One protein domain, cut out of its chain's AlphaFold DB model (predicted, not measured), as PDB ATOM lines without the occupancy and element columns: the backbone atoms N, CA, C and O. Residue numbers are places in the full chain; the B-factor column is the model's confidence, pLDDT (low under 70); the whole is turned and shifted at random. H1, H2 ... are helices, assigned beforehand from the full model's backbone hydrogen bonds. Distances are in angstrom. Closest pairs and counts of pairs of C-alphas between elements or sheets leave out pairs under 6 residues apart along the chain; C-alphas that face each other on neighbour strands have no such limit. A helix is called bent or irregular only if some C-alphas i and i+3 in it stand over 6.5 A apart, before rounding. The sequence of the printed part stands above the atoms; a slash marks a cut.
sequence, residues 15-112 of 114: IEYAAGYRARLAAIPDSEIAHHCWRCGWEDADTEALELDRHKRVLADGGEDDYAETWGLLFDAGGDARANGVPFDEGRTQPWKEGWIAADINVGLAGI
ATOM      1  N   ILE A  15     -30.072  -2.982 -24.849       90.69
ATOM      2  CA  ILE A  15     -29.005  -2.062 -25.254       90.69
ATOM      3  C   ILE A  15     -27.995  -2.815 -26.113       90.69
ATOM      4  O   ILE A  15     -27.619  -2.321 -27.179       90.69
ATOM      5  N   GLU A  16     -27.586  -4.010 -25.690       92.69
ATOM      6  CA  GLU A  16     -26.673  -4.845 -26.472       92.69
ATOM      7  C   GLU A  16     -27.297  -5.321 -27.781       92.69
ATOM      8  O   GLU A  16     -26.654  -5.221 -28.828       92.69
ATOM      9  N   TYR A  17     -28.561  -5.751 -27.753       92.00
ATOM     10  CA  TYR A  17     -29.315  -6.079 -28.964       92.00
ATOM     11  C   TYR A  17     -29.338  -4.892 -29.937       92.00
ATOM     12  O   TYR A  17     -28.948  -5.013 -31.100       92.00
ATOM     13  N   ALA A  18     -29.699  -3.699 -29.454       90.69
ATOM     14  CA  ALA A  18     -29.731  -2.502 -30.288       90.69
ATOM     15  C   ALA A  18     -28.339  -2.081 -30.791       90.69
ATOM     16  O   ALA A  18     -28.237  -1.408 -31.823       90.69
ATOM     17  N   ALA A  19     -27.269  -2.413 -30.064       94.44
ATOM     18  CA  ALA A  19     -25.898  -2.186 -30.505       94.44
ATOM     19  C   ALA A  19     -25.506  -3.145 -31.639       94.44
ATOM     20  O   ALA A  19     -24.911  -2.693 -32.617       94.44
ATOM     21  N   GLY A  20     -25.887  -4.421 -31.548       95.06
ATOM     22  CA  GLY A  20     -25.691  -5.413 -32.610       95.06
ATOM     23  C   GLY A  20     -26.430  -5.059 -33.891       95.06
ATOM     24  O   GLY A  20     -25.828  -4.985 -34.964       95.06
ATOM     25  N   TYR A  21     -27.704  -4.692 -33.755       93.44
ATOM     26  CA  TYR A  21     -28.528  -4.236 -34.872       93.44
ATOM     27  C   TYR A  21     -27.895  -3.041 -35.601       93.44
ATOM     28  O   TYR A  21     -27.707  -3.045 -36.819       93.44
ATOM     29  N   ARG A  22     -27.465  -2.021 -34.845       94.88
ATOM     30  CA  ARG A  22     -26.783  -0.844 -35.408       94.88
ATOM     31  C   ARG A  22     -25.427  -1.175 -36.026       94.88
ATOM     32  O   ARG A  22     -25.061  -0.553 -37.023       94.88
ATOM     33  N   ALA A  23     -24.689  -2.128 -35.465       96.31
ATOM     34  CA  ALA A  23     -23.403  -2.549 -36.004       96.31
ATOM     35  C   ALA A  23     -23.556  -3.116 -37.420       96.31
ATOM     36  O   ALA A  23     -22.824  -2.706 -38.325       96.31
ATOM     37  N   ARG A  24     -24.567  -3.962 -37.650       96.06
ATOM     38  CA  ARG A  24     -24.852  -4.492 -38.986       96.06
ATOM     39  C   ARG A  24     -25.223  -3.404 -39.994       96.06
ATOM     40  O   ARG A  24     -24.749  -3.447 -41.134       96.06
ATOM     41  N   LEU A  25     -26.027  -2.415 -39.588       92.00
ATOM     42  CA  LEU A  25     -26.371  -1.259 -40.434       92.00
ATOM     43  C   LEU A  25     -25.144  -0.403 -40.783       92.00
ATOM     44  O   LEU A  25     -25.073   0.163 -41.872       92.00
ATOM     45  N   ALA A  26     -24.159  -0.344 -39.887       95.06
ATOM     46  CA  ALA A  26     -22.869   0.302 -40.115       95.06
ATOM     47  C   ALA A  26     -21.857  -0.585 -40.874       95.06
ATOM     48  O   ALA A  26     -20.684  -0.223 -40.962       95.06
ATOM     49  N   ALA A  27     -22.294  -1.731 -41.416       94.19
ATOM     50  CA  ALA A  27     -21.464  -2.717 -42.114       94.19
ATOM     51  C   ALA A  27     -20.287  -3.261 -41.277       94.19
ATOM     52  O   ALA A  27     -19.248  -3.640 -41.816       94.19
ATOM     53  N   ILE A  28     -20.452  -3.310 -39.953       95.06
ATOM     54  CA  ILE A  28     -19.511  -3.976 -39.049       95.06
ATOM     55  C   ILE A  28     -19.782  -5.489 -39.124       95.06
ATOM     56  O   ILE A  28     -20.944  -5.887 -39.001       95.06
ATOM     57  N   PRO A  29     -18.756  -6.333 -39.347       92.94
ATOM     58  CA  PRO A  29     -18.936  -7.780 -39.441       92.94
ATOM     59  C   PRO A  29     -19.365  -8.393 -38.103       92.94
ATOM     60  O   PRO A  29     -19.068  -7.843 -37.039       92.94
ATOM     61  N   ASP A  30     -20.032  -9.547 -38.172       90.69
ATOM     62  CA  ASP A  30     -20.317 -10.377 -36.999       90.69
ATOM     63  C   ASP A  30     -19.014 -10.860 -36.329       90.69
ATOM     64  O   ASP A  30     -17.934 -10.885 -36.930       90.69
ATOM     65  N   SER A  31     -19.118 -11.236 -35.060       86.81
ATOM     66  CA  SER A  31     -18.032 -11.730 -34.231       86.81
ATOM     67  C   SER A  31     -18.527 -12.872 -33.348       86.81
ATOM     68  O   SER A  31     -19.329 -12.667 -32.441       86.81
ATOM     69  N   GLU A  32     -17.946 -14.063 -33.513       85.00
ATOM     70  CA  GLU A  32     -18.304 -15.256 -32.726       85.00
ATOM     71  C   GLU A  32     -18.092 -15.087 -31.212       85.00
ATOM     72  O   GLU A  32     -18.748 -15.758 -30.417       85.00
ATOM     73  N   ILE A  33     -17.194 -14.182 -30.806       89.31
ATOM     74  CA  ILE A  33     -16.927 -13.855 -29.396       89.31
ATOM     75  C   ILE A  33     -17.842 -12.751 -28.840       89.31
ATOM     76  O   ILE A  33     -17.680 -12.354 -27.687       89.31
ATOM     77  N   ALA A  34     -18.750 -12.200 -29.654       88.75
ATOM     78  CA  ALA A  34     -19.691 -11.180 -29.206       88.75
ATOM     79  C   ALA A  34     -20.762 -11.783 -28.287       88.75
ATOM     80  O   ALA A  34     -21.070 -12.975 -28.349       88.75
ATOM     81  N   HIS A  35     -21.335 -10.942 -27.425       91.38
ATOM     82  CA  HIS A  35     -22.390 -11.373 -26.518       91.38
ATOM     83  C   HIS A  35     -23.640 -11.822 -27.290       91.38
ATOM     84  O   HIS A  35     -23.918 -11.331 -28.386       91.38
ATOM     85  N   HIS A  36     -24.406 -12.748 -26.711       89.69
ATOM     86  CA  HIS A  36     -25.550 -13.370 -27.379       89.69
ATOM     87  C   HIS A  36     -26.586 -12.342 -27.859       89.69
ATOM     88  O   HIS A  36     -26.948 -12.362 -29.031       89.69
ATOM     89  N   CYS A  37     -26.991 -11.394 -27.003       89.75
ATOM     90  CA  CYS A  37     -27.971 -10.365 -27.370       89.75
ATOM     91  C   CYS A  37     -27.480  -9.478 -28.522       89.75
ATOM     92  O   CYS A  37     -28.256  -9.158 -29.421       89.75
ATOM     93  N   TRP A  38     -26.188  -9.131 -28.536       93.62
ATOM     94  CA  TRP A  38     -25.579  -8.394 -29.644       93.62
ATOM     95  C   TRP A  38     -25.656  -9.190 -30.950       93.62
ATOM     96  O   TRP A  38     -26.052  -8.641 -31.975       93.62
ATOM     97  N   ARG A  39     -25.339 -10.491 -30.916       93.31
ATOM     98  CA  ARG A  39     -25.412 -11.356 -32.102       93.31
ATOM     99  C   ARG A  39     -26.837 -11.479 -32.630       93.31
ATOM    100  O   ARG A  39     -27.029 -11.276 -33.820       93.31
ATOM    101  N   CYS A  40     -27.832 -11.669 -31.761       90.12
ATOM    102  CA  CYS A  40     -29.242 -11.675 -32.170       90.12
ATOM    103  C   CYS A  40     -29.640 -10.367 -32.868       90.12
ATOM    104  O   CYS A  40     -30.245 -10.390 -33.933       90.12
ATOM    105  N   GLY A  41     -29.242  -9.211 -32.322       91.19
ATOM    106  CA  GLY A  41     -29.504  -7.926 -32.971       91.19
ATOM    107  C   GLY A  41     -28.838  -7.796 -34.342       91.19
ATOM    108  O   GLY A  41     -29.437  -7.255 -35.270       91.19
ATOM    109  N   TRP A  42     -27.606  -8.289 -34.480       95.06
ATOM    110  CA  TRP A  42     -26.881  -8.294 -35.750       95.06
ATOM    111  C   TRP A  42     -27.541  -9.218 -36.787       95.06
ATOM    112  O   TRP A  42     -27.743  -8.800 -37.926       95.06
ATOM    113  N   GLU A  43     -27.908 -10.438 -36.388       92.12
ATOM    114  CA  GLU A  43     -28.544 -11.461 -37.231       92.12
ATOM    115  C   GLU A  43     -29.929 -11.003 -37.723       92.12
ATOM    116  O   GLU A  43     -30.237 -11.144 -38.910       92.12
ATOM    117  N   ASP A  44     -30.721 -10.349 -36.868       90.88
ATOM    118  CA  ASP A  44     -32.004  -9.751 -37.259       90.88
ATOM    119  C   ASP A  44     -31.821  -8.641 -38.305       90.88
ATOM    120  O   ASP A  44     -32.544  -8.586 -39.303       90.88
ATOM    121  N   ALA A  45     -30.833  -7.757 -38.114       92.38
ATOM    122  CA  ALA A  45     -30.515  -6.707 -39.085       92.38
ATOM    123  C   ALA A  45     -30.037  -7.274 -40.426       92.38
ATOM    124  O   ALA A  45     -30.333  -6.702 -41.479       92.38
ATOM    125  N   ASP A  46     -29.264  -8.361 -40.398       94.00
ATOM    126  CA  ASP A  46     -28.766  -9.005 -41.610       94.00
ATOM    127  C   ASP A  46     -29.910  -9.667 -42.374       94.00
ATOM    128  O   ASP A  46     -30.059  -9.434 -43.572       94.00
ATOM    129  N   THR A  47     -30.777 -10.383 -41.659       89.94
ATOM    130  CA  THR A  47     -31.988 -10.998 -42.212       89.94
ATOM    131  C   THR A  47     -32.889  -9.944 -42.855       89.94
ATOM    132  O   THR A  47     -33.273 -10.091 -44.014       89.94
ATOM    133  N   GLU A  48     -33.162  -8.825 -42.173       90.38
ATOM    134  CA  GLU A  48     -33.951  -7.731 -42.756       90.38
ATOM    135  C   GLU A  48     -33.308  -7.130 -44.003       90.38
ATOM    136  O   GLU A  48     -34.006  -6.834 -44.976       90.38
ATOM    137  N   ALA A  49     -31.986  -6.957 -44.013       90.44
ATOM    138  CA  ALA A  49     -31.284  -6.426 -45.173       90.44
ATOM    139  C   ALA A  49     -31.342  -7.387 -46.373       90.44
ATOM    140  O   ALA A  49     -31.592  -6.941 -47.497       90.44
ATOM    141  N   LEU A  50     -31.121  -8.684 -46.140       89.06
ATOM    142  CA  LEU A  50     -31.143  -9.723 -47.170       89.06
ATOM    143  C   LEU A  50     -32.540  -9.890 -47.766       89.06
ATOM    144  O   LEU A  50     -32.684  -9.882 -48.992       89.06
ATOM    145  N   GLU A  51     -33.568  -9.965 -46.923       86.62
ATOM    146  CA  GLU A  51     -34.946 -10.139 -47.382       86.62
ATOM    147  C   GLU A  51     -35.488  -8.889 -48.070       86.62
ATOM    148  O   GLU A  51     -36.156  -8.989 -49.102       86.62
ATOM    149  N   LEU A  52     -35.139  -7.692 -47.586       85.38
ATOM    150  CA  LEU A  52     -35.509  -6.452 -48.265       85.38
ATOM    151  C   LEU A  52     -34.857  -6.345 -49.651       85.38
ATOM    152  O   LEU A  52     -35.485  -5.853 -50.591       85.38
ATOM    153  N   ASP A  53     -33.604  -6.775 -49.794       88.69
ATOM    154  CA  ASP A  53     -32.917  -6.796 -51.086       88.69
ATOM    155  C   ASP A  53     -33.511  -7.848 -52.037       88.69
ATOM    156  O   ASP A  53     -33.756  -7.548 -53.208       88.69
ATOM    157  N   ARG A  54     -33.819  -9.052 -51.531       87.12
ATOM    158  CA  ARG A  54     -34.526 -10.102 -52.285       87.12
ATOM    159  C   ARG A  54     -35.872  -9.587 -52.798       87.12
ATOM    160  O   ARG A  54     -36.115  -9.642 -54.002       87.12
ATOM    161  N   HIS A  55     -36.690  -9.017 -51.914       84.50
ATOM    162  CA  HIS A  55     -38.002  -8.457 -52.242       84.50
ATOM    163  C   HIS A  55     -37.910  -7.387 -53.338       84.50
ATOM    164  O   HIS A  55     -38.622  -7.436 -54.342       84.50
ATOM    165  N   LYS A  56     -36.971  -6.440 -53.202       86.19
ATOM    166  CA  LYS A  56     -36.739  -5.395 -54.213       86.19
ATOM    167  C   LYS A  56     -36.359  -5.974 -55.572       86.19
ATOM    168  O   LYS A  56     -36.817  -5.449 -56.586       86.19
ATOM    169  N   ARG A  57     -35.537  -7.028 -55.605       87.62
ATOM    170  CA  ARG A  57     -35.166  -7.715 -56.850       87.62
ATOM    171  C   ARG A  57     -36.374  -8.377 -57.509       87.62
ATOM    172  O   ARG A  57     -36.597  -8.145 -58.690       87.62
ATOM    173  N   VAL A  58     -37.195  -9.099 -56.745       86.31
ATOM    174  CA  VAL A  58     -38.417  -9.736 -57.269       86.31
ATOM    175  C   VAL A  58     -39.362  -8.704 -57.894       86.31
ATOM    176  O   VAL A  58     -39.826  -8.894 -59.018       86.31
ATOM    177  N   LEU A  59     -39.588  -7.579 -57.209       85.94
ATOM    178  CA  LEU A  59     -40.421  -6.497 -57.738       85.94
ATOM    179  C   LEU A  59     -39.817  -5.841 -58.987       85.94
ATOM    180  O   LEU A  59     -40.547  -5.502 -59.918       85.94
ATOM    181  N   ALA A  60     -38.495  -5.651 -59.023       88.06
ATOM    182  CA  ALA A  60     -37.805  -5.081 -60.180       88.06
ATOM    183  C   ALA A  60     -37.917  -5.978 -61.425       88.06
ATOM    184  O   ALA A  60     -38.026  -5.463 -62.538       88.06
ATOM    185  N   ASP A  61     -37.963  -7.295 -61.227       90.38
ATOM    186  CA  ASP A  61     -38.148  -8.290 -62.287       90.38
ATOM    187  C   ASP A  61     -39.620  -8.425 -62.735       90.38
ATOM    188  O   ASP A  61     -39.937  -9.224 -63.618       90.38
ATOM    189  N   GLY A  62     -40.530  -7.624 -62.162       85.56
ATOM    190  CA  GLY A  62     -41.960  -7.633 -62.482       85.56
ATOM    191  C   GLY A  62     -42.707  -8.848 -61.929       85.56
ATOM    192  O   GLY A  62     -43.821  -9.128 -62.375       85.56
ATOM    193  N   GLY A  63     -42.092  -9.577 -60.996       82.75
ATOM    194  CA  GLY A  63     -42.724 -10.672 -60.275       82.75
ATOM    195  C   GLY A  63     -43.621 -10.173 -59.143       82.75
ATOM    196  O   GLY A  63     -43.454  -9.068 -58.624       82.75
ATOM    197  N   GLU A  64     -44.558 -11.021 -58.737       78.69
ATOM    198  CA  GLU A  64     -45.192 -10.914 -57.427       78.69
ATOM    199  C   GLU A  64     -44.326 -11.695 -56.440       78.69
ATOM    200  O   GLU A  64     -43.973 -12.848 -56.691       78.69
ATOM    201  N   ASP A  65     -43.926 -11.048 -55.350       71.62
ATOM    202  CA  ASP A  65     -43.184 -11.724 -54.295       71.62
ATOM    203  C   ASP A  65     -44.153 -12.546 -53.450       71.62
ATOM    204  O   ASP A  65     -45.137 -12.002 -52.936       71.62
ATOM    205  N   ASP A  66     -43.890 -13.850 -53.334       68.56
ATOM    206  CA  ASP A  66     -44.689 -14.712 -52.474       68.56
ATOM    207  C   ASP A  66     -44.411 -14.328 -51.025       68.56
ATOM    208  O   ASP A  66     -43.378 -14.624 -50.410       68.56
ATOM    209  N   TYR A  67     -45.367 -13.574 -50.511       62.03
ATOM    210  CA  TYR A  67     -45.272 -12.942 -49.225       62.03
ATOM    211  C   TYR A  67     -45.190 -13.985 -48.109       62.03
ATOM    212  O   TYR A  67     -44.482 -13.743 -47.147       62.03
ATOM    213  N   ALA A  68     -45.831 -15.154 -48.231       65.00
ATOM    214  CA  ALA A  68     -45.974 -16.107 -47.126       65.00
ATOM    215  C   ALA A  68     -44.647 -16.713 -46.631       65.00
ATOM    216  O   ALA A  68     -44.460 -16.863 -45.424       65.00
ATOM    217  N   GLU A  69     -43.719 -17.042 -47.534       62.28
ATOM    218  CA  GLU A  69     -42.423 -17.639 -47.164       62.28
ATOM    219  C   GLU A  69     -41.431 -16.578 -46.655       62.28
ATOM    220  O   GLU A  69     -40.627 -16.834 -45.761       62.28
ATOM    221  N   THR A  70     -41.549 -15.356 -47.176       65.25
ATOM    222  CA  THR A  70     -40.678 -14.213 -46.868       65.25
ATOM    223  C   THR A  70     -41.082 -13.492 -45.575       65.25
ATOM    224  O   THR A  70     -40.231 -13.016 -44.824       65.25
ATOM    225  N   TRP A  71     -42.391 -13.405 -45.295       72.75
ATOM    226  CA  TRP A  71     -42.937 -12.739 -44.103       72.75
ATOM    227  C   TRP A  71     -42.567 -13.477 -42.825       72.75
ATOM    228  O   TRP A  71     -42.367 -12.821 -41.809       72.75
ATOM    229  N   GLY A  72     -42.517 -14.814 -42.866       80.25
ATOM    230  CA  GLY A  72     -42.474 -15.652 -41.667       80.25
ATOM    231  C   GLY A  72     -41.288 -15.338 -40.761       80.25
ATOM    232  O   GLY A  72     -41.482 -15.029 -39.594       80.25
ATOM    233  N   LEU A  73     -40.074 -15.307 -41.318       84.38
ATOM    234  CA  LEU A  73     -38.862 -15.057 -40.529       84.38
ATOM    235  C   LEU A  73     -38.835 -13.653 -39.916       84.38
ATOM    236  O   LEU A  73     -38.480 -13.489 -38.753       84.38
ATOM    237  N   LEU A  74     -39.226 -12.631 -40.683       88.69
ATOM    238  CA  LEU A  74     -39.242 -11.253 -40.191       88.69
ATOM    239  C   LEU A  74     -40.376 -11.015 -39.187       88.69
ATOM    240  O   LEU A  74     -40.205 -10.263 -38.231       88.69
ATOM    241  N   PHE A  75     -41.521 -11.664 -39.393       89.94
ATOM    242  CA  PHE A  75     -42.640 -11.665 -38.460       89.94
ATOM    243  C   PHE A  75     -42.237 -12.311 -37.129       89.94
ATOM    244  O   PHE A  75     -42.431 -11.704 -36.075       89.94
ATOM    245  N   ASP A  76     -41.608 -13.487 -37.173       88.38
ATOM    246  CA  ASP A  76     -41.114 -14.180 -35.984       88.38
ATOM    247  C   ASP A  76     -40.066 -13.329 -35.249       88.38
ATOM    248  O   ASP A  76     -40.191 -13.123 -34.043       88.38
ATOM    249  N   ALA A  77     -39.121 -12.709 -35.971       88.88
ATOM    250  CA  ALA A  77     -38.137 -11.789 -35.387       88.88
ATOM    251  C   ALA A  77     -38.792 -10.581 -34.687       88.88
ATOM    252  O   ALA A  77     -38.358 -10.156 -33.614       88.88
ATOM    253  N   GLY A  78     -39.866 -10.029 -35.260       90.69
ATOM    254  CA  GLY A  78     -40.671  -8.981 -34.627       90.69
ATOM    255  C   GLY A  78     -41.334  -9.440 -33.330       90.69
ATOM    256  O   GLY A  78     -41.300  -8.733 -32.316       90.69
ATOM    257  N   GLY A  79     -41.906 -10.645 -33.349       91.12
ATOM    258  CA  GLY A  79     -42.524 -11.266 -32.182       91.12
ATOM    259  C   GLY A  79     -41.518 -11.545 -31.062       91.12
ATOM    260  O   GLY A  79     -41.763 -11.177 -29.909       91.12
ATOM    261  N   ASP A  80     -40.360 -12.108 -31.404       87.94
ATOM    262  CA  ASP A  80     -39.268 -12.387 -30.469       87.94
ATOM    263  C   ASP A  80     -38.701 -11.099 -29.872       87.94
ATOM    264  O   ASP A  80     -38.507 -11.009 -28.656       87.94
ATOM    265  N   ALA A  81     -38.515 -10.056 -30.685       88.31
ATOM    266  CA  ALA A  81     -38.091  -8.746 -30.207       88.31
ATOM    267  C   ALA A  81     -39.066  -8.207 -29.144       88.31
ATOM    268  O   ALA A  81     -38.646  -7.789 -28.058       88.31
ATOM    269  N   ARG A  82     -40.382  -8.285 -29.395       91.50
ATOM    270  CA  ARG A  82     -41.400  -7.873 -28.416       91.50
ATOM    271  C   ARG A  82     -41.380  -8.726 -27.150       91.50
ATOM    272  O   ARG A  82     -41.489  -8.168 -26.050       91.50
ATOM    273  N   ALA A  83     -41.278 -10.048 -27.285       87.25
ATOM    274  CA  ALA A  83     -41.235 -10.984 -26.159       87.25
ATOM    275  C   ALA A  83     -40.031 -10.710 -25.243       87.25
ATOM    276  O   ALA A  83     -40.137 -10.805 -24.019       87.25
ATOM    277  N   ASN A  84     -38.923 -10.264 -25.834       83.38
ATOM    278  CA  ASN A  84     -37.692  -9.915 -25.135       83.38
ATOM    279  C   ASN A  84     -37.606  -8.440 -24.700       83.38
ATOM    280  O   ASN A  84     -36.609  -8.022 -24.113       83.38
ATOM    281  N   GLY A  85     -38.664  -7.649 -24.913       86.75
ATOM    282  CA  GLY A  85     -38.766  -6.272 -24.419       86.75
ATOM    283  C   GLY A  85     -38.069  -5.218 -25.281       86.75
ATOM    284  O   GLY A  85     -37.887  -4.091 -24.820       86.75
ATOM    285  N   VAL A  86     -37.700  -5.549 -26.519       87.19
ATOM    286  CA  VAL A  86     -37.205  -4.575 -27.499       87.19
ATOM    287  C   VAL A  86     -38.347  -3.610 -27.856       87.19
ATOM    288  O   VAL A  86     -39.455  -4.063 -28.170       87.19
ATOM    289  N   PRO A  87     -38.125  -2.283 -27.795       90.31
ATOM    290  CA  PRO A  87     -39.157  -1.306 -28.121       90.31
ATOM    291  C   PRO A  87     -39.539  -1.368 -29.602       90.31
ATOM    292  O   PRO A  87     -38.720  -1.706 -30.454       90.31
ATOM    293  N   PHE A  88     -40.782  -0.993 -29.900       91.81
ATOM    294  CA  PHE A  88     -41.243  -0.835 -31.274       91.81
ATOM    295  C   PHE A  88     -40.409   0.219 -32.015       91.81
ATOM    296  O   PHE A  88     -40.095   1.276 -31.459       91.81
ATOM    297  N   ASP A  89     -40.087  -0.058 -33.277       90.88
ATOM    298  CA  ASP A  89     -39.283   0.806 -34.136       90.88
ATOM    299  C   ASP A  89     -39.927   0.928 -35.528       90.88
ATOM    300  O   ASP A  89     -40.063  -0.041 -36.274       90.88
ATOM    301  N   GLU A  90     -40.320   2.153 -35.882       92.06
ATOM    302  CA  GLU A  90     -40.943   2.492 -37.170       92.06
ATOM    303  C   GLU A  90     -39.996   2.312 -38.365       92.06
ATOM    304  O   GLU A  90     -40.452   2.178 -39.503       92.06
ATOM    305  N   GLY A  91     -38.682   2.310 -38.117       89.69
ATOM    306  CA  GLY A  91     -37.656   2.105 -39.136       89.69
ATOM    307  C   GLY A  91     -37.520   0.656 -39.605       89.69
ATOM    308  O   GLY A  91     -36.775   0.405 -40.553       89.69
ATOM    309  N   ARG A  92     -38.214  -0.288 -38.963       90.62
ATOM    310  CA  ARG A  92     -38.168  -1.719 -39.287       90.62
ATOM    311  C   ARG A  92     -39.066  -2.059 -40.471       90.62
ATOM    312  O   ARG A  92     -40.009  -1.335 -40.811       90.62
ATOM    313  N   THR A  93     -38.770  -3.186 -41.108       89.44
ATOM    314  CA  THR A  93     -39.603  -3.732 -42.184       89.44
ATOM    315  C   THR A  93     -41.053  -3.952 -41.727       89.44
ATOM    316  O   THR A  93     -41.342  -4.191 -40.554       89.44
ATOM    317  N   GLN A  94     -42.001  -3.847 -42.664       90.06
ATOM    318  CA  GLN A  94     -43.429  -4.033 -42.374       90.06
ATOM    319  C   GLN A  94     -43.738  -5.401 -41.718       90.06
ATOM    320  O   GLN A  94     -44.422  -5.401 -40.694       90.06
ATOM    321  N   PRO A  95     -43.163  -6.523 -42.196       89.50
ATOM    322  CA  PRO A  95     -43.200  -7.814 -41.509       89.50
ATOM    323  C   PRO A  95     -42.813  -7.815 -40.035       89.50
ATOM    324  O   PRO A  95     -43.570  -8.314 -39.201       89.50
ATOM    325  N   TRP A  96     -41.673  -7.214 -39.703       91.94
ATOM    326  CA  TRP A  96     -41.210  -7.129 -38.325       91.94
ATOM    327  C   TRP A  96     -42.205  -6.363 -37.450       91.94
ATOM    328  O   TRP A  96     -42.551  -6.798 -36.351       91.94
ATOM    329  N   LYS A  97     -42.735  -5.244 -37.958       93.31
ATOM    330  CA  LYS A  97     -43.705  -4.418 -37.224       93.31
ATOM    331  C   LYS A  97     -44.998  -5.177 -36.937       93.31
ATOM    332  O   LYS A  97     -45.534  -5.071 -35.837       93.31
ATOM    333  N   GLU A  98     -45.487  -5.952 -37.898       92.88
ATOM    334  CA  GLU A  98     -46.690  -6.773 -37.737       92.88
ATOM    335  C   GLU A  98     -46.495  -7.894 -36.715       92.88
ATOM    336  O   GLU A  98     -47.355  -8.076 -35.852       92.88
ATOM    337  N   GLY A  99     -45.351  -8.582 -36.754       91.94
ATOM    338  CA  GLY A  99     -44.988  -9.596 -35.762       91.94
ATOM    339  C   GLY A  99     -44.890  -9.031 -34.346       91.94
ATOM    340  O   GLY A  99     -45.466  -9.583 -33.405       91.94
ATOM    341  N   TRP A 100     -44.249  -7.867 -34.205       94.06
ATOM    342  CA  TRP A 100     -44.151  -7.153 -32.932       94.06
ATOM    343  C   TRP A 100     -45.536  -6.788 -32.381       94.06
ATOM    344  O   TRP A 100     -45.829  -7.055 -31.214       94.06
ATOM    345  N   ILE A 101     -46.414  -6.216 -33.220       93.75
ATOM    346  CA  ILE A 101     -47.783  -5.835 -32.829       93.75
ATOM    347  C   ILE A 101     -48.602  -7.069 -32.440       93.75
ATOM    348  O   ILE A 101     -49.309  -7.037 -31.435       93.75
ATOM    349  N   ALA A 102     -48.506  -8.163 -33.200       92.94
ATOM    350  CA  ALA A 102     -49.214  -9.400 -32.888       92.94
ATOM    351  C   ALA A 102     -48.791  -9.964 -31.522       92.94
ATOM    352  O   ALA A 102     -49.642 -10.335 -30.711       92.94
ATOM    353  N   ALA A 103     -47.487  -9.972 -31.233       90.88
ATOM    354  CA  ALA A 103     -46.971 -10.367 -29.929       90.88
ATOM    355  C   ALA A 103     -47.440  -9.423 -28.807       90.88
ATOM    356  O   ALA A 103     -47.812  -9.895 -27.734       90.88
ATOM    357  N   ASP A 104     -47.491  -8.109 -29.046       90.62
ATOM    358  CA  ASP A 104     -47.964  -7.131 -28.058       90.62
ATOM    359  C   ASP A 104     -49.452  -7.312 -27.722       90.62
ATOM    360  O   ASP A 104     -49.823  -7.347 -26.547       90.62
ATOM    361  N   ILE A 105     -50.294  -7.525 -28.739       88.69
ATOM    362  CA  ILE A 105     -51.720  -7.837 -28.565       88.69
ATOM    363  C   ILE A 105     -51.892  -9.118 -27.747       88.69
ATOM    364  O   ILE A 105     -52.684  -9.140 -26.806       88.69
ATOM    365  N   ASN A 106     -51.140 -10.175 -28.065       82.31
ATOM    366  CA  ASN A 106     -51.230 -11.451 -27.350       82.31
ATOM    367  C   ASN A 106     -50.797 -11.327 -25.882       82.31
ATOM    368  O   ASN A 106     -51.436 -11.908 -25.005       82.31
ATOM    369  N   VAL A 107     -49.765 -10.528 -25.593       71.56
ATOM    370  CA  VAL A 107     -49.369 -10.196 -24.214       71.56
ATOM    371  C   VAL A 107     -50.473  -9.404 -23.502       71.56
ATOM    372  O   VAL A 107     -50.759  -9.668 -22.335       71.56
ATOM    373  N   GLY A 108     -51.123  -8.465 -24.195       61.38
ATOM    374  CA  GLY A 108     -52.249  -7.695 -23.663       61.38
ATOM    375  C   GLY A 108     -53.485  -8.548 -23.361       61.38
ATOM    376  O   GLY A 108     -54.142  -8.323 -22.349       61.38
ATOM    377  N   LEU A 109     -53.777  -9.555 -24.188       61.38
ATOM    378  CA  LEU A 109     -54.874 -10.502 -23.969       61.38
ATOM    379  C   LEU A 109     -54.611 -11.424 -22.770       61.38
ATOM    380  O   LEU A 109     -55.512 -11.627 -21.962       61.38
ATOM    381  N   ALA A 110     -53.376 -11.905 -22.599       58.28
ATOM    382  CA  ALA A 110     -52.989 -12.720 -21.445       58.28
ATOM    383  C   ALA A 110     -53.066 -11.957 -20.104       58.28
ATOM    384  O   ALA A 110     -53.204 -12.577 -19.056       58.28
ATOM    385  N   GLY A 111     -52.995 -10.621 -20.124       51.72
ATOM    386  CA  GLY A 111     -53.152  -9.770 -18.936       51.72
ATOM    387  C   GLY A 111     -54.597  -9.386 -18.589       51.72
ATOM    388  O   GLY A 111     -54.801  -8.667 -17.615       51.72
ATOM    389  N   ILE A 112     -55.587  -9.806 -19.389       52.69
ATOM    390  CA  ILE A 112     -57.022  -9.534 -19.169       52.69
ATOM    391  C   ILE A 112     -57.743 -10.757 -18.563       52.69
ATOM    392  O   ILE A 112     -58.860 -10.622 -18.068       52.69
TER     393      ILE A 112
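This is residues 15 to 112 of the 114 residues of an uncharacterized protein of Edaphobacter lichenicola (UniProt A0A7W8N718). Two helix pairs, H1 with H2 and H3 with H4, are joined through a loose helical hairpin of H2 and H3, and the contacts run in a simple chain from H1 to H4. The short H1 packs on the first part of the long H2; the chain then turns back into H3, and H4 crosses H3 on the side away from H2. The printed part has 98 residues with four named helices, in the order H1, H2, H3, H4, and no named strand; the class is all helix. It is compact, with a radius of gyration of the C-alphas of 14.5 A, yet flat in outline, spanning 44 by 39 by 20 A.

H1, residues 15 to 25, touches H2, residues 36 to 60, with residues 37 to 46 of H2 alone. Their closest C-alphas, those of Gly 20 and Trp 38, are 4.2 A apart, and the helices run the same way at a tilt of 36 degrees, only just steep. H2 and H3, residues 67 to 83, form a helical hairpin, running opposite ways at a shallow tilt of 25 degrees. They touch with 5 pairs of C-alphas within 8 A, through residues 44 to 51 of H2 and 70 to 77 of H3 alone; the closest C-alphas, of Asp 44 and Ala 77, are 6.7 A apart. H3 has a kink of 26 degrees near residue 74 and is only just irregular, with C-alphas 70 and 73 at 6.6 A. H3 touches H4, residues 94 to 110, running the same way at a steep tilt of 49 degrees; their closest C-alphas, of Phe 75 and Gly 99, are 4.1 A apart. The helix packing is mostly crossed, only just: of the three touching pairs, 1 is at a shallow tilt. H1 is apart from H3 and H4, and H2 is apart from H4. In H1, H2 and H4 every O i to N i+4 pair is within hydrogen-bond range; in H3 10 of 13 are.

H1 begins at C-alpha 15, (-29.005, -2.062, -25.254), and is 15.4 A long from first to last C-alpha. H2, the longest helix, measures 36.0 A and ends at C-alpha 60, (-37.805, -5.081, -60.180). H3 measures 23.5 A. H4 measures 24.6 A and ends at C-alpha 110, (-52.989, -12.720, -21.445).

The two C-alphas farthest apart, those of Asp 61 and Ile 112, are 47.1 A apart. The printed part has no cut, and its three links are short but not tight. The mean pLDDT of the printed part is 86.4; residues 66 to 70 and 108 to 112 are under 70.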